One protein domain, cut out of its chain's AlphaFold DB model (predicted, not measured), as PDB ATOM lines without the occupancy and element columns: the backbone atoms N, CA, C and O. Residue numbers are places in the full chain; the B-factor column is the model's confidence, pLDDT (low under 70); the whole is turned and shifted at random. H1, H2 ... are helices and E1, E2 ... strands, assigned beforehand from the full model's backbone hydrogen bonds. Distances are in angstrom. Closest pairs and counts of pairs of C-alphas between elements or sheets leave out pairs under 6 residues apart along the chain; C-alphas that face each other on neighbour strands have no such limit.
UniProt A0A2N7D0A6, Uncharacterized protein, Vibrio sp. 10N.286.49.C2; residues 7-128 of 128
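This is residues 7 to 128 of the 128 residues of an uncharacterized protein of Vibrio sp. 10N.286.49.C2 (UniProt A0A2N7D0A6). A small sheet of three parallel strands has one long helix, H2, packed over one face along the strands, and a second long helix, H3, side by side with H2. The short helices H1, H4 and H5 only graze the sheet, while a long stretch with no named element, residues 37 to 61, comes back to pair briefly beside E2. The printed part has 122 residues with five named helices and three named strands, in the order E1 H1 E2 H2 E3 H3 H4 H5; the sheet's order is E2 E1 E3, and the class is mixed, helices and strands. The whole is compact, with a radius of gyration of the C-alphas of 14.0 A, and spans 40 by 39 by 28 A.

Begin at E1, residues 7 to 11, the inner strand. Its parallel neighbour E2, residues 30 to 36, has N 33 at 2.8 A from O 8, within hydrogen-bond range. On its other side E3, residues 82 to 86, is parallel too, with N 9 and O 84 at 2.8 A. E1, H1 (residues 22 to 25) and E2 form a strand-helix-strand unit, two parallel neighbour strands with a helix between, and its crossover is right-handed. E2, H2 (residues 62 to 75) and E3 form a split unit, with E1 between its strands, again right-handed. H2 on one face of the sheet makes two layers, at a height over the sheet of 9.3 A; its closest C-alpha to E1 is Met 66, 7.1 A from that of Leu 9. H2 touches H3, residues 90 to 102, at a shallow tilt of 19 degrees, the same way; their closest C-alphas, Asp 63 and Leu 92, are 6.4 A apart. H4, residues 113 to 117, and H5, residues 120 to 127, are close but not clearly touching, with the C-alphas of Leu 117 and Val 123 at 6.9 A. H1 and H5 only just touch, with 3 pairs of C-alphas within 8 A, the closest Val 23 and Leu 126 at 6.4 A. Every O i to N i+4 pair is within hydrogen-bond range in H2, H3, H4 and H5; H1 is too short for one.

Find C-alpha 7 at (67.923, 111.393, 91.001), where E1 begins. E2 runs 19.4 A, H2 20.1 A and H3 18.6 A from first to last C-alpha. H5 ends at C-alpha 127, (54.750, 118.093, 83.655).

The C-alphas farthest apart are Glu 47 and Lys 102, 39.8 A. The printed part has no cut; the link from E2 to H2 is long. Mean pLDDT of the printed part is 78.6, and residues 14 to 20, 57 to 60, 76 to 80, 113 and 128 are under 70.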
ATOM      1  N   ILE A   7      67.558 112.797  91.165       86.38
ATOM      2  CA  ILE A   7      67.923 111.393  91.001       86.38
ATOM      3  C   ILE A   7      66.731 110.537  91.401       86.38
ATOM      4  O   ILE A   7      66.269 110.588  92.542       86.38
ATOM      5  N   LEU A   8      66.236 109.735  90.467       86.44
ATOM      6  CA  LEU A   8      65.151 108.796  90.691       86.44
ATOM      7  C   LEU A   8      65.715 107.377  90.766       86.44
ATOM      8  O   LEU A   8      66.113 106.808  89.754       86.44
ATOM      9  N   LEU A   9      65.749 106.804  91.967       87.50
ATOM     10  CA  LEU A   9      66.158 105.421  92.200       87.50
ATOM     11  C   LEU A   9      64.924 104.513  92.144       87.50
ATOM     12  O   LEU A   9      63.975 104.717  92.905       87.50
ATOM     13  N   LEU A  10      64.938 103.509  91.268       86.69
ATOM     14  CA  LEU A  10      63.818 102.589  91.066       86.69
ATOM     15  C   LEU A  10      64.221 101.150  91.402       86.69
ATOM     16  O   LEU A  10      65.042 100.547  90.711       86.69
ATOM     17  N   ASP A  11      63.583 100.597  92.433       85.56
ATOM     18  CA  ASP A  11      63.599  99.167  92.747       85.56
ATOM     19  C   ASP A  11      62.576  98.442  91.863       85.56
ATOM     20  O   ASP A  11      61.382  98.363  92.189       85.56
ATOM     21  N   CYS A  12      63.024  97.936  90.717       83.88
ATOM     22  CA  CYS A  12      62.148  97.314  89.727       83.88
ATOM     23  C   CYS A  12      61.750  95.876  90.089       83.88
ATOM     24  O   CYS A  12      60.807  95.343  89.503       83.88
ATOM     25  N   ASP A  13      62.406  95.232  91.058       77.50
ATOM     26  CA  ASP A  13      62.122  93.830  91.367       77.50
ATOM     27  C   ASP A  13      60.814  93.632  92.113       77.50
ATOM     28  O   ASP A  13      60.100  92.651  91.864       77.50
ATOM     29  N   ASN A  14      60.491  94.594  92.973       69.31
ATOM     30  CA  ASN A  14      59.305  94.578  93.814       69.31
ATOM     31  C   ASN A  14      58.237  95.587  93.382       69.31
ATOM     32  O   ASN A  14      57.168  95.650  93.998       69.31
ATOM     33  N   SER A  15      58.463  96.362  92.317       60.75
ATOM     34  CA  SER A  15      57.498  97.344  91.828       60.75
ATOM     35  C   SER A  15      57.110  97.091  90.364       60.75
ATOM     36  O   SER A  15      57.919  97.156  89.448       60.75
ATOM     37  N   ARG A  16      55.819  96.823  90.114       59.62
ATOM     38  CA  ARG A  16      55.235  97.084  88.790       59.62
ATOM     39  C   ARG A  16      54.977  98.583  88.722       59.62
ATOM     40  O   ARG A  16      53.944  99.045  89.209       59.62
ATOM     41  N   LEU A  17      55.952  99.330  88.225       61.81
ATOM     42  CA  LEU A  17      55.814 100.761  87.996       61.81
ATOM     43  C   LEU A  17      54.957 100.981  86.748       61.81
ATOM     44  O   LEU A  17      55.399 100.723  85.636       61.81
ATOM     45  N   ASN A  18      53.726 101.457  86.942       60.22
ATOM     46  CA  ASN A  18      52.907 102.034  85.870       60.22
ATOM     47  C   ASN A  18      53.209 103.535  85.773       60.22
ATOM     48  O   ASN A  18      52.315 104.364  85.927       60.22
ATOM     49  N   LEU A  19      54.486 103.879  85.623       63.94
ATOM     50  CA  LEU A  19      54.925 105.252  85.425       63.94
ATOM     51  C   LEU A  19      55.546 105.329  84.039       63.94
ATOM     52  O   LEU A  19      56.439 104.540  83.733       63.94
ATOM     53  N   ASP A  20      55.053 106.241  83.208       69.88
ATOM     54  CA  ASP A  20      55.713 106.542  81.945       69.88
ATOM     55  C   ASP A  20      57.010 107.293  82.259       69.88
ATOM     56  O   ASP A  20      56.993 108.453  82.668       69.88
ATOM     57  N   LEU A  21      58.137 106.587  82.162       74.69
ATOM     58  CA  LEU A  21      59.450 107.167  82.425       74.69
ATOM     59  C   LEU A  21      60.016 107.896  81.210       74.69
ATOM     60  O   LEU A  21      61.016 108.580  81.374       74.69
ATOM     61  N   SER A  22      59.404 107.796  80.027       74.94
ATOM     62  CA  SER A  22      59.933 108.387  78.787       74.94
ATOM     63  C   SER A  22      60.148 109.896  78.942       74.94
ATOM     64  O   SER A  22      61.210 110.423  78.621       74.94
ATOM     65  N   VAL A  23      59.184 110.572  79.579       79.81
ATOM     66  CA  VAL A  23      59.249 112.006  79.917       79.81
ATOM     67  C   VAL A  23      60.378 112.325  80.902       79.81
ATOM     68  O   VAL A  23      61.003 113.376  80.813       79.81
ATOM     69  N   LEU A  24      60.661 111.432  81.852       81.06
ATOM     70  CA  LEU A  24      61.734 111.630  82.828       81.06
ATOM     71  C   LEU A  24      63.112 111.345  82.226       81.06
ATOM     72  O   LEU A  24      64.074 112.031  82.555       81.06
ATOM     73  N   LEU A  25      63.202 110.352  81.342       79.56
ATOM     74  CA  LEU A  25      64.434 109.943  80.670       79.56
ATOM     75  C   LEU A  25      64.914 110.971  79.637       79.56
ATOM     76  O   LEU A  25      66.109 111.032  79.366       79.56
ATOM     77  N   SER A  26      64.018 111.792  79.086       80.69
ATOM     78  CA  SER A  26      64.367 112.843  78.120       80.69
ATOM     79  C   SER A  26      64.915 114.127  78.760       80.69
ATOM     80  O   SER A  26      65.357 115.031  78.049       80.69
ATOM     81  N   LYS A  27      64.918 114.233  80.096       83.25
ATOM     82  CA  LYS A  27      65.315 115.448  80.822       83.25
ATOM     83  C   LYS A  27      66.759 115.383  81.291       83.25
ATOM     84  O   LYS A  27      67.095 114.608  82.174       83.25
ATOM     85  N   GLU A  28      67.588 116.304  80.802       82.81
ATOM     86  CA  GLU A  28      69.018 116.371  81.153       82.81
ATOM     87  C   GLU A  28      69.292 116.596  82.653       82.81
ATOM     88  O   GLU A  28      70.356 116.233  83.148       82.81
ATOM     89  N   TRP A  29      68.344 117.183  83.392       83.19
ATOM     90  CA  TRP A  29      68.465 117.443  84.833       83.19
ATOM     91  C   TRP A  29      67.908 116.310  85.716       83.19
ATOM     92  O   TRP A  29      67.980 116.392  86.948       83.19
ATOM     93  N   VAL A  30      67.353 115.257  85.103       85.25
ATOM     94  CA  VAL A  30      66.825 114.074  85.786       85.25
ATOM     95  C   VAL A  30      67.712 112.876  85.469       85.25
ATOM     96  O   VAL A  30      67.907 112.494  84.323       85.25
ATOM     97  N   THR A  31      68.243 112.237  86.504       85.50
ATOM     98  CA  THR A  31      68.970 110.971  86.391       85.50
ATOM     99  C   THR A  31      68.088 109.848  86.911       85.50
ATOM    100  O   THR A  31      67.773 109.799  88.099       85.50
ATOM    101  N   VAL A  32      67.695 108.920  86.042       85.44
ATOM    102  CA  VAL A  32      66.954 107.718  86.443       85.44
ATOM    103  C   VAL A  32      67.933 106.563  86.621       85.44
ATOM    104  O   VAL A  32      68.659 106.201  85.703       85.44
ATOM    105  N   ILE A  33      67.945 105.959  87.806       86.31
ATOM    106  CA  ILE A  33      68.730 104.764  88.114       86.31
ATOM    107  C   ILE A  33      67.740 103.647  88.436       86.31
ATOM    108  O   ILE A  33      67.267 103.513  89.565       86.31
ATOM    109  N   ALA A  34      67.408 102.860  87.418       87.44
ATOM    110  CA  ALA A  34      66.581 101.671  87.561       87.44
ATOM    111  C   ALA A  34      67.462 100.442  87.769       87.44
ATOM    112  O   ALA A  34      68.416 100.243  87.021       87.44
ATOM    113  N   VAL A  35      67.150  99.624  88.772       87.00
ATOM    114  CA  VAL A  35      67.916  98.415  89.092       87.00
ATOM    115  C   VAL A  35      66.963  97.233  89.195       87.00
ATOM    116  O   VAL A  35      65.905  97.329  89.818       87.00
ATOM    117  N   SER A  36      67.330  96.118  88.565       86.38
ATOM    118  CA  SER A  36      66.541  94.886  88.583       86.38
ATOM    119  C   SER A  36      67.439  93.661  88.492       86.38
ATOM    120  O   SER A  36      68.473  93.687  87.832       86.38
ATOM    121  N   ASN A  37      67.003  92.556  89.076       85.44
ATOM    122  CA  ASN A  37      67.532  91.224  88.841       85.44
ATOM    123  C   ASN A  37      66.913  90.545  87.603       85.44
ATOM    124  O   ASN A  37      67.409  89.514  87.148       85.44
ATOM    125  N   ASP A  38      65.845  91.120  87.043       84.56
ATOM    126  CA  ASP A  38      65.145  90.653  85.844       84.56
ATOM    127  C   ASP A  38      65.028  91.780  84.802       84.56
ATOM    128  O   ASP A  38      64.394  92.814  85.040       84.56
ATOM    129  N   VAL A  39      65.607  91.564  83.617       84.94
ATOM    130  CA  VAL A  39      65.640  92.540  82.514       84.94
ATOM    131  C   VAL A  39      64.242  92.950  82.044       84.94
ATOM    132  O   VAL A  39      64.041  94.079  81.601       84.94
ATOM    133  N   TYR A  40      63.243  92.074  82.170       85.38
ATOM    134  CA  TYR A  40      61.882  92.357  81.711       85.38
ATOM    135  C   TYR A  40      61.108  93.286  82.649       85.38
ATOM    136  O   TYR A  40      60.074  93.831  82.249       85.38
ATOM    137  N   LYS A  41      61.611  93.491  83.872       84.25
ATOM    138  CA  LYS A  41      61.061  94.444  84.840       84.25
ATOM    139  C   LYS A  41      61.663  95.842  84.718       84.25
ATOM    140  O   LYS A  41      61.120  96.775  85.303       84.25
ATOM    141  N   LEU A  42      62.757  95.997  83.970       85.44
ATOM    142  CA  LEU A  42      63.326  97.311  83.696       85.44
ATOM    143  C   LEU A  42      62.369  98.138  82.819       85.44
ATOM    144  O   LEU A  42      61.691  97.569  81.951       85.44
ATOM    145  N   PRO A  43      62.308  99.462  83.021       82.38
ATOM    146  CA  PRO A  43      61.510 100.348  82.186       82.38
ATOM    147  C   PRO A  43      61.947 100.314  80.720       82.38
ATOM    148  O   PRO A  43      63.083  99.960  80.405       82.38
ATOM    149  N   ILE A  44      61.017 100.658  79.832       79.94
ATOM    150  CA  ILE A  44      61.232 100.704  78.385       79.94
ATOM    151  C   ILE A  44      61.344 102.174  77.976       79.94
ATOM    152  O   ILE A  44      60.502 102.969  78.390       79.94
ATOM    153  N   GLY A  45      62.384 102.520  77.220       74.25
ATOM    154  CA  GLY A  45      62.562 103.838  76.611       74.25
ATOM    155  C   GLY A  45      61.730 104.019  75.339       74.25
ATOM    156  O   GLY A  45      60.985 103.126  74.927       74.25
ATOM    157  N   GLU A  46      61.858 105.179  74.696       72.19
ATOM    158  CA  GLU A  46      61.076 105.515  73.498       72.19
ATOM    159  C   GLU A  46      61.384 104.602  72.299       72.19
ATOM    160  O   GLU A  46      60.490 104.319  71.499       72.19
ATOM    161  N   GLU A  47      62.611 104.081  72.188       77.44
ATOM    162  CA  GLU A  47      63.031 103.206  71.083       77.44
ATOM    163  C   GLU A  47      62.813 101.708  71.388       77.44
ATOM    164  O   GLU A  47      63.169 100.836  70.589       77.44
ATOM    165  N   GLY A  48      62.167 101.379  72.515       76.25
ATOM    166  CA  GLY A  48      61.866 100.003  72.921       76.25
ATOM    167  C   GLY A  48      62.996  99.297  73.681       76.25
ATOM    168  O   GLY A  48      62.867  98.122  74.042       76.25
ATOM    169  N   GLU A  49      64.095  99.992  73.949       83.81
ATOM    170  CA  GLU A  49      65.222  99.535  74.748       83.81
ATOM    171  C   GLU A  49      64.893  99.516  76.246       83.81
ATOM    172  O   GLU A  49      64.107 100.314  76.752       83.81
ATOM    173  N   ARG A  50      65.496  98.581  76.988       84.81
ATOM    174  CA  ARG A  50      65.345  98.508  78.448       84.81
ATOM    175  C   ARG A  50      66.351  99.441  79.109       84.81
ATOM    176  O   ARG A  50      67.547  99.313  78.862       84.81
ATOM    177  N   HIS A  51      65.875 100.332  79.972       83.62
ATOM    178  CA  HIS A  51      66.707 101.305  80.669       83.62
ATOM    179  C   HIS A  51      66.984 100.863  82.112       83.62
ATOM    180  O   HIS A  51      66.054 100.630  82.882       83.62
ATOM    181  N   GLY A  52      68.259 100.755  82.489       84.75
ATOM    182  CA  GLY A  52      68.683 100.447  83.858       84.75
ATOM    183  C   GLY A  52      69.793  99.402  83.964       84.75
ATOM    184  O   GLY A  52      70.305  98.891  82.970       84.75
ATOM    185  N   GLU A  53      70.171  99.098  85.202       86.75
ATOM    186  CA  GLU A  53      71.231  98.162  85.563       86.75
ATOM    187  C   GLU A  53      70.628  96.784  85.891       86.75
ATOM    188  O   GLU A  53      69.841  96.637  86.831       86.75
ATOM    189  N   LEU A  54      70.997  95.764  85.106       84.69
ATOM    190  CA  LEU A  54      70.684  94.368  85.410       84.69
ATOM    191  C   LEU A  54      71.731  93.818  86.380       84.69
ATOM    192  O   LEU A  54      72.904  93.692  86.028       84.69
ATOM    193  N   VAL A  55      71.302  93.439  87.578       82.00
ATOM    194  CA  VAL A  55      72.182  92.897  88.615       82.00
ATOM    195  C   VAL A  55      71.998  91.387  88.684       82.00
ATOM    196  O   VAL A  55      70.878  90.894  88.804       82.00
ATOM    197  N   GLN A  56      73.082  90.616  88.609       72.12
ATOM    198  CA  GLN A  56      72.979  89.164  88.738       72.12
ATOM    199  C   GLN A  56      72.654  88.780  90.187       72.12
ATOM    200  O   GLN A  56      73.397  89.131  91.099       72.12
ATOM    201  N   ILE A  57      71.577  88.007  90.372       62.75
ATOM    202  CA  ILE A  57      71.017  87.580  91.674       62.75
ATOM    203  C   ILE A  57      72.080  87.022  92.635       62.75
ATOM    204  O   ILE A  57      71.967  87.185  93.848       62.75
ATOM    205  N   TYR A  58      73.101  86.348  92.101       58.22
ATOM    206  CA  TYR A  58      74.113  85.641  92.889       58.22
ATOM    207  C   TYR A  58      75.396  86.441  93.137       58.22
ATOM    208  O   TYR A  58      76.158  86.064  94.024       58.22
ATOM    209  N   ASP A  59      75.613  87.534  92.403       53.97
ATOM    210  CA  ASP A  59      76.820  88.350  92.538       53.97
ATOM    211  C   ASP A  59      76.578  89.562  93.441       53.97
ATOM    212  O   ASP A  59      77.458  89.911  94.222       53.97
ATOM    213  N   ASN A  60      75.390  90.180  93.374       58.12
ATOM    214  CA  ASN A  60      74.974  91.291  94.236       58.12
ATOM    215  C   ASN A  60      73.433  91.372  94.313       58.12
ATOM    216  O   ASN A  60      72.749  91.175  93.314       58.12
ATOM    217  N   SER A  61      72.862  91.717  95.475       70.56
ATOM    218  CA  SER A  61      71.440  92.121  95.516       70.56
ATOM    219  C   SER A  61      71.283  93.481  94.830       70.56
ATOM    220  O   SER A  61      72.109  94.374  95.055       70.56
ATOM    221  N   ALA A  62      70.207  93.665  94.057       73.56
ATOM    222  CA  ALA A  62      69.809  94.968  93.519       73.56
ATOM    223  C   ALA A  62      69.742  96.045  94.626       73.56
ATOM    224  O   ALA A  62      70.133  97.194  94.414       73.56
ATOM    225  N   ASP A  63      69.369  95.641  95.844       77.69
ATOM    226  CA  ASP A  63      69.341  96.486  97.041       77.69
ATOM    227  C   ASP A  63      70.715  97.064  97.397       77.69
ATOM    228  O   ASP A  63      70.836  98.246  97.726       77.69
ATOM    229  N   PHE A  64      71.774  96.249  97.327       76.12
ATOM    230  CA  PHE A  64      73.130  96.693  97.659       76.12
ATOM    231  C   PHE A  64      73.653  97.692  96.633       76.12
ATOM    232  O   PHE A  64      74.288  98.677  97.014       76.12
ATOM    233  N   VAL A  65      73.346  97.474  95.352       78.25
ATOM    234  CA  VAL A  65      73.688  98.418  94.282       78.25
ATOM    235  C   VAL A  65      72.966  99.745  94.505       78.25
ATOM    236  O   VAL A  65      73.614 100.790  94.515       78.25
ATOM    237  N   MET A  66      71.659  99.723  94.790       79.69
ATOM    238  CA  MET A  66      70.895 100.941  95.085       79.69
ATOM    239  C   MET A  66      71.448 101.710  96.291       79.69
ATOM    240  O   MET A  66      71.603 102.930  96.225       79.69
ATOM    241  N   ILE A  67      71.804 101.015  97.375       81.31
ATOM    242  CA  ILE A  67      72.406 101.637  98.563       81.31
ATOM    243  C   ILE A  67      73.775 102.247  98.237       81.31
ATOM    244  O   ILE A  67      74.064 103.361  98.674       81.31
ATOM    245  N   ALA A  68      74.615 101.553  97.467       79.88
ATOM    246  CA  ALA A  68      75.936 102.049  97.086       79.88
ATOM    247  C   ALA A  68      75.848 103.290  96.181       79.88
ATOM    248  O   ALA A  68      76.592 104.256  96.379       79.88
ATOM    249  N   ARG A  69      74.907 103.297  95.227       76.44
ATOM    250  CA  ARG A  69      74.608 104.470  94.392       76.44
ATOM    251  C   ARG A  69      74.145 105.637  95.248       76.44
ATOM    252  O   ARG A  69      74.762 106.692  95.203       76.44
ATOM    253  N   LEU A  70      73.156 105.421  96.114       79.56
ATOM    254  CA  LEU A  70      72.678 106.456  97.027       79.56
ATOM    255  C   LEU A  70      73.807 107.019  97.904       79.56
ATOM    256  O   LEU A  70      73.915 108.230  98.049       79.56
ATOM    257  N   ALA A  71      74.671 106.171  98.467       79.94
ATOM    258  CA  ALA A  71      75.814 106.625  99.261       79.94
ATOM    259  C   ALA A  71      76.778 107.503  98.441       79.94
ATOM    260  O   ALA A  71      77.302 108.494  98.949       79.94
ATOM    261  N   THR A  72      76.992 107.162  97.170       79.06
ATOM    262  CA  THR A  72      77.832 107.946  96.253       79.06
ATOM    263  C   THR A  72      77.223 109.329  96.025       79.06
ATOM    264  O   THR A  72      77.908 110.330  96.205       79.06
ATOM    265  N   GLU A  73      75.920 109.400  95.760       75.12
ATOM    266  CA  GLU A  73      75.215 110.669  95.537       75.12
ATOM    267  C   GLU A  73      75.102 111.530  96.799       75.12
ATOM    268  O   GLU A  73      75.233 112.747  96.748       75.12
ATOM    269  N   LEU A  74      74.930 110.917  97.972       72.75
ATOM    270  CA  LEU A  74      74.918 111.646  99.244       72.75
ATOM    271  C   LEU A  74      76.307 112.173  99.643       72.75
ATOM    272  O   LEU A  74      76.408 113.096 100.453       72.75
ATOM    273  N   THR A  75      77.385 111.586  99.112       72.00
ATOM    274  CA  THR A  75      78.765 112.030  99.370       72.00
ATOM    275  C   THR A  75      79.302 112.985  98.308       72.00
ATOM    276  O   THR A  75      80.209 113.771  98.614       72.00
ATOM    277  N   SER A  76      78.749 112.960  97.089       67.00
ATOM    278  CA  SER A  76      79.048 113.934  96.045       67.00
ATOM    279  C   SER A  76      78.458 115.286  96.481       67.00
ATOM    280  O   SER A  76      77.267 115.474  96.689       67.00
ATOM    281  N   LYS A  77      79.335 116.241  96.792       51.78
ATOM    282  CA  LYS A  77      79.021 117.453  97.574       51.78
ATOM    283  C   LYS A  77      78.183 118.514  96.834       51.78
ATOM    284  O   LYS A  77      78.264 119.691  97.199       51.78
ATOM    285  N   GLU A  78      77.406 118.161  95.810       60.34
ATOM    286  CA  GLU A  78      76.503 119.124  95.176       60.34
ATOM    287  C   GLU A  78      75.339 119.445  96.118       60.34
ATOM    288  O   GLU A  78      74.384 118.690  96.301       60.34
ATOM    289  N   LYS A  79      75.431 120.611  96.767       61.59
ATOM    290  CA  LYS A  79      74.319 121.159  97.542       61.59
ATOM    291  C   LYS A  79      73.120 121.338  96.614       61.59
ATOM    292  O   LYS A  79      73.162 122.175  95.719       61.59
ATOM    293  N   GLY A  80      72.046 120.610  96.895       68.19
ATOM    294  CA  GLY A  80      70.768 120.760  96.206       68.19
ATOM    295  C   GLY A  80      70.309 119.528  95.438       68.19
ATOM    296  O   GLY A  80      69.156 119.538  95.021       68.19
ATOM    297  N   THR A  81      71.128 118.481  95.295       78.06
ATOM    298  CA  THR A  81      70.692 117.219  94.675       78.06
ATOM    299  C   THR A  81      69.529 116.615  95.455       78.06
ATOM    300  O   THR A  81      69.576 116.480  96.681       78.06
ATOM    301  N   ARG A  82      68.459 116.275  94.741       83.81
ATOM    302  CA  ARG A  82      67.250 115.670  95.305       83.81
ATOM    303  C   ARG A  82      67.216 114.215  94.888       83.81
ATOM    304  O   ARG A  82      67.385 113.923  93.712       83.81
ATOM    305  N   VAL A  83      66.973 113.311  95.831       84.88
ATOM    306  CA  VAL A  83      66.889 111.878  95.538       84.88
ATOM    307  C   VAL A  83      65.514 111.360  95.927       84.88
ATOM    308  O   VAL A  83      65.076 111.553  97.061       84.88
ATOM    309  N   ILE A  84      64.844 110.691  94.995       86.50
ATOM    310  CA  ILE A  84      63.578 109.999  95.223       86.50
ATOM    311  C   ILE A  84      63.836 108.507  95.033       86.50
ATOM    312  O   ILE A  84      64.198 108.071  93.946       86.50
ATOM    313  N   LEU A  85      63.648 107.721  96.094       86.75
ATOM    314  CA  LEU A  85      63.664 106.263  96.024       86.75
ATOM    315  C   LEU A  85      62.232 105.739  95.955       86.75
ATOM    316  O   LEU A  85      61.425 105.996  96.852       86.75
ATOM    317  N   ILE A  86      61.952 104.940  94.932       83.69
ATOM    318  CA  ILE A  86      60.696 104.217  94.784       83.69
ATOM    319  C   ILE A  86      60.963 102.729  94.987       83.69
ATOM    320  O   ILE A  86      61.616 102.082  94.174       83.69
ATOM    321  N   THR A  87      60.422 102.181  96.075       83.88
ATOM    322  CA  THR A  87      60.528 100.758  96.412       83.88
ATOM    323  C   THR A  87      59.286 100.276  97.162       83.88
ATOM    324  O   THR A  87      58.635 101.039  97.884       83.88
ATOM    325  N   ARG A  88      58.943  98.992  96.994       80.56
ATOM    326  CA  ARG A  88      57.986  98.291  97.873       80.56
ATOM    327  C   ARG A  88      58.683  97.498  98.981       80.56
ATOM    328  O   ARG A  88      58.004  97.023  99.894       80.56
ATOM    329  N   ASP A  89      60.005  97.378  98.923       83.56
ATOM    330  CA  ASP A  89      60.811  96.716  99.932       83.56
ATOM    331  C   ASP A  89      60.942  97.606 101.181       83.56
ATOM    332  O   ASP A  89      61.484  98.717 101.180       83.56
ATOM    333  N   ARG A  90      60.406  97.104 102.296       84.00
ATOM    334  CA  ARG A  90      60.426  97.812 103.581       84.00
ATOM    335  C   ARG A  90      61.816  97.839 104.214       84.00
ATOM    336  O   ARG A  90      62.101  98.779 104.957       84.00
ATOM    337  N   ALA A  91      62.627  96.809 103.990       85.06
ATOM    338  CA  ALA A  91      63.990  96.727 104.489       85.06
ATOM    339  C   ALA A  91      64.889  97.712 103.736       85.06
ATOM    340  O   ALA A  91      65.588  98.482 104.395       85.06
ATOM    341  N   LEU A  92      64.787  97.777 102.403       85.69
ATOM    342  CA  LEU A  92      65.501  98.767 101.591       85.69
ATOM    343  C   LEU A  92      65.111 100.195 101.988       85.69
ATOM    344  O   LEU A  92      65.981 101.004 102.303       85.69
ATOM    345  N   ALA A  93      63.808 100.487 102.086       85.38
ATOM    346  CA  ALA A  93      63.334 101.805 102.515       85.38
ATOM    347  C   ALA A  93      63.904 102.214 103.887       85.38
ATOM    348  O   ALA A  93      64.311 103.359 104.079       85.38
ATOM    349  N   ARG A  94      63.960 101.280 104.846       87.12
ATOM    350  CA  ARG A  94      64.528 101.541 106.173       87.12
ATOM    351  C   ARG A  94      66.041 101.753 106.117       87.12
ATOM    352  O   ARG A  94      66.533 102.698 106.725       87.12
ATOM    353  N   ALA A  95      66.761 100.920 105.366       87.12
ATOM    354  CA  ALA A  95      68.202 101.056 105.180       87.12
ATOM    355  C   ALA A  95      68.565 102.417 104.563       87.12
ATOM    356  O   ALA A  95      69.510 103.066 105.011       87.12
ATOM    357  N   THR A  96      67.776 102.890 103.598       87.50
ATOM    358  CA  THR A  96      67.917 104.221 102.994       87.50
ATOM    359  C   THR A  96      67.701 105.352 103.999       87.50
ATOM    360  O   THR A  96      68.488 106.296 104.015       87.50
ATOM    361  N   GLN A  97      66.689 105.261 104.868       87.56
ATOM    362  CA  GLN A  97      66.472 106.259 105.925       87.56
ATOM    363  C   GLN A  97      67.650 106.315 106.907       87.56
ATOM    364  O   GLN A  97      68.133 107.401 107.233       87.56
ATOM    365  N   ASP A  98      68.147 105.153 107.335       87.69
ATOM    366  CA  ASP A  98      69.301 105.063 108.233       87.69
ATOM    367  C   ASP A  98      70.564 105.643 107.572       87.69
ATOM    368  O   ASP A  98      71.345 106.352 108.215       87.69
ATOM    369  N   LEU A  99      70.760 105.386 106.274       86.69
ATOM    370  CA  LEU A  99      71.862 105.942 105.493       86.69
ATOM    371  C   LEU A  99      71.762 107.468 105.386       86.69
ATOM    372  O   LEU A  99      72.737 108.160 105.672       86.69
ATOM    373  N   ALA A 100      70.590 108.003 105.043       86.06
ATOM    374  CA  ALA A 100      70.367 109.445 104.971       86.06
ATOM    375  C   ALA A 100      70.661 110.133 106.315       86.06
ATOM    376  O   ALA A 100      71.341 111.159 106.347       86.06
ATOM    377  N   GLY A 101      70.246 109.519 107.431       85.12
ATOM    378  CA  GLY A 101      70.566 109.989 108.778       85.12
ATOM    379  C   GLY A 101      72.073 110.049 109.054       85.12
ATOM    380  O   GLY A 101      72.552 111.049 109.590       85.12
ATOM    381  N   LYS A 102      72.838 109.030 108.632       87.00
ATOM    382  CA  LYS A 102      74.311 109.018 108.754       87.00
ATOM    383  C   LYS A 102      74.986 110.146 107.974       87.00
ATOM    384  O   LYS A 102      76.007 110.654 108.425       87.00
ATOM    385  N   TYR A 103      74.429 110.532 106.828       83.81
ATOM    386  CA  TYR A 103      74.955 111.616 105.990       83.81
ATOM    387  C   TYR A 103      74.340 112.989 106.297       83.81
ATOM    388  O   TYR A 103      74.633 113.952 105.593       83.81
ATOM    389  N   HIS A 104      73.512 113.106 107.341       82.75
ATOM    390  CA  HIS A 104      72.777 114.332 107.677       82.75
ATOM    391  C   HIS A 104      71.932 114.884 106.513       82.75
ATOM    392  O   HIS A 104      71.711 116.092 106.410       82.75
ATOM    393  N   ALA A 105      71.448 113.999 105.643       83.19
ATOM    394  CA  ALA A 105      70.533 114.351 104.571       83.19
ATOM    395  C   ALA A 105      69.097 114.416 105.105       83.19
ATOM    396  O   ALA A 105      68.674 113.579 105.908       83.19
ATOM    397  N   TRP A 106      68.325 115.404 104.648       83.75
ATOM    398  CA  TRP A 106      66.896 115.457 104.942       83.75
ATOM    399  C   TRP A 106      66.178 114.350 104.164       83.75
ATOM    400  O   TRP A 106      66.310 114.261 102.945       83.75
ATOM    401  N   CYS A 107      65.446 113.493 104.875       85.75
ATOM    402  CA  CYS A 107      64.767 112.338 104.300       85.75
ATOM    403  C   CYS A 107      63.316 112.298 104.775       85.75
ATOM    404  O   CYS A 107      63.045 112.193 105.973       85.75
ATOM    405  N   GLU A 108      62.392 112.347 103.821       86.62
ATOM    406  CA  GLU A 108      60.967 112.155 104.053       86.62
ATOM    407  C   GLU A 108      60.521 110.822 103.450       86.62
ATOM    408  O   GLU A 108      60.936 110.441 102.355       86.62
ATOM    409  N   ARG A 109      59.655 110.109 104.172       84.06
ATOM    410  CA  ARG A 109      59.024 108.886 103.684       84.06
ATOM    411  C   ARG A 109      57.538 109.123 103.477       84.06
ATOM    412  O   ARG A 109      56.813 109.418 104.424       84.06
ATOM    413  N   TYR A 110      57.082 108.863 102.261       80.75
ATOM    414  CA  TYR A 110      55.671 108.932 101.914       80.75
ATOM    415  C   TYR A 110      54.898 107.722 102.442       80.75
ATOM    416  O   TYR A 110      55.402 106.597 102.522       80.75
ATOM    417  N   LYS A 111      53.635 107.966 102.806       75.62
ATOM    418  CA  LYS A 111      52.714 106.946 103.337       75.62
ATOM    419  C   LYS A 111      52.375 105.857 102.311       75.62
ATOM    420  O   LYS A 111      52.122 104.718 102.696       75.62
ATOM    421  N   ASN A 112      52.342 106.210 101.028       72.38
ATOM    422  CA  ASN A 112      52.029 105.329  99.908       72.38
ATOM    423  C   ASN A 112      52.583 105.912  98.594       72.38
ATOM    424  O   ASN A 112      53.116 107.021  98.579       72.38
ATOM    425  N   PHE A 113      52.465 105.132  97.516       66.62
ATOM    426  CA  PHE A 113      52.932 105.504  96.180       66.62
ATOM    427  C   PHE A 113      52.228 106.761  95.658       66.62
ATOM    428  O   PHE A 113      52.908 107.681  95.230       66.62
ATOM    429  N   ASP A 114      50.901 106.848  95.790       73.00
ATOM    430  CA  ASP A 114      50.123 108.003  95.317       73.00
ATOM    431  C   ASP A 114      50.595 109.317  95.961       73.00
ATOM    432  O   ASP A 114      50.809 110.307  95.273       73.00
ATOM    433  N   ALA A 115      50.874 109.311  97.267       76.00
ATOM    434  CA  ALA A 115      51.424 110.479  97.953       76.00
ATOM    435  C   ALA A 115      52.850 110.828  97.499       76.00
ATOM    436  O   ALA A 115      53.234 111.991  97.554       76.00
ATOM    437  N   ALA A 116      53.642 109.839  97.071       73.75
ATOM    438  CA  ALA A 116      54.953 110.095  96.479       73.75
ATOM    439  C   ALA A 116      54.828 110.700  95.070       73.75
ATOM    440  O   ALA A 116      55.650 111.535  94.706       73.75
ATOM    441  N   LEU A 117      53.793 110.326  94.305       70.56
ATOM    442  CA  LEU A 117      53.493 110.911  92.991       70.56
ATOM    443  C   LEU A 117      53.064 112.374  93.068       70.56
ATOM    444  O   LEU A 117      53.346 113.136  92.154       70.56
ATOM    445  N   GLU A 118      52.422 112.774  94.163       78.31
ATOM    446  CA  GLU A 118      52.041 114.166  94.425       78.31
ATOM    447  C   GLU A 118      53.222 115.040  94.889       78.31
ATOM    448  O   GLU A 118      53.048 116.233  95.150       78.31
ATOM    449  N   ASN A 119      54.435 114.484  94.999       81.94
ATOM    450  CA  ASN A 119      55.613 115.270  95.339       81.94
ATOM    451  C   ASN A 119      55.848 116.355  94.278       81.94
ATOM    452  O   ASN A 119      56.031 116.048  93.105       81.94
ATOM    453  N   SER A 120      55.919 117.621  94.697       80.06
ATOM    454  CA  SER A 120      56.002 118.759  93.774       80.06
ATOM    455  C   SER A 120      57.184 118.690  92.804       80.06
ATOM    456  O   SER A 120      57.064 119.161  91.684       80.06
ATOM    457  N   VAL A 121      58.308 118.091  93.215       80.25
ATOM    458  CA  VAL A 121      59.506 117.938  92.374       80.25
ATOM    459  C   VAL A 121      59.295 116.857  91.323       80.25
ATOM    460  O   VAL A 121      59.690 117.029  90.175       80.25
ATOM    461  N   LEU A 122      58.663 115.747  91.708       78.56
ATOM    462  CA  LEU A 122      58.313 114.689  90.769       78.56
ATOM    463  C   LEU A 122      57.224 115.155  89.794       78.56
ATOM    464  O   LEU A 122      57.314 114.862  88.609       78.56
ATOM    465  N   VAL A 123      56.235 115.918  90.271       81.88
ATOM    466  CA  VAL A 123      55.199 116.527  89.427       81.88
ATOM    467  C   VAL A 123      55.816 117.500  88.422       81.88
ATOM    468  O   VAL A 123      55.523 117.383  87.241       81.88
ATOM    469  N   GLU A 124      56.699 118.403  88.862       80.75
ATOM    470  CA  GLU A 124      57.449 119.325  87.989       80.75
ATOM    471  C   GLU A 124      58.239 118.552  86.923       80.75
ATOM    472  O   GLU A 124      58.117 118.826  85.728       80.75
ATOM    473  N   ALA A 125      58.958 117.504  87.345       77.69
ATOM    474  CA  ALA A 125      59.691 116.627  86.441       77.69
ATOM    475  C   ALA A 125      58.780 115.910  85.432       77.69
ATOM    476  O   ALA A 125      59.216 115.669  84.316       77.69
ATOM    477  N   LEU A 126      57.534 115.586  85.781       76.56
ATOM    478  CA  LEU A 126      56.578 114.909  84.896       76.56
ATOM    479  C   LEU A 126      55.764 115.857  83.997       76.56
ATOM    480  O   LEU A 126      55.193 115.391  83.014       76.56
ATOM    481  N   SER A 127      55.644 117.144  84.342       73.94
ATOM    482  CA  SER A 127      54.750 118.093  83.655       73.94
ATOM    483  C   SER A 127      55.413 118.971  82.595       73.94
ATOM    484  O   SER A 127      54.717 119.481  81.717       73.94
ATOM    485  N   GLU A 128      56.717 119.211  82.729       59.56
ATOM    486  CA  GLU A 128      57.513 119.963  81.743       59.56
ATOM    487  C   GLU A 128      57.856 119.121  80.508       59.56
ATOM    488  O   GLU A 128      58.084 119.716  79.437       59.56
TER     489      GLU A 128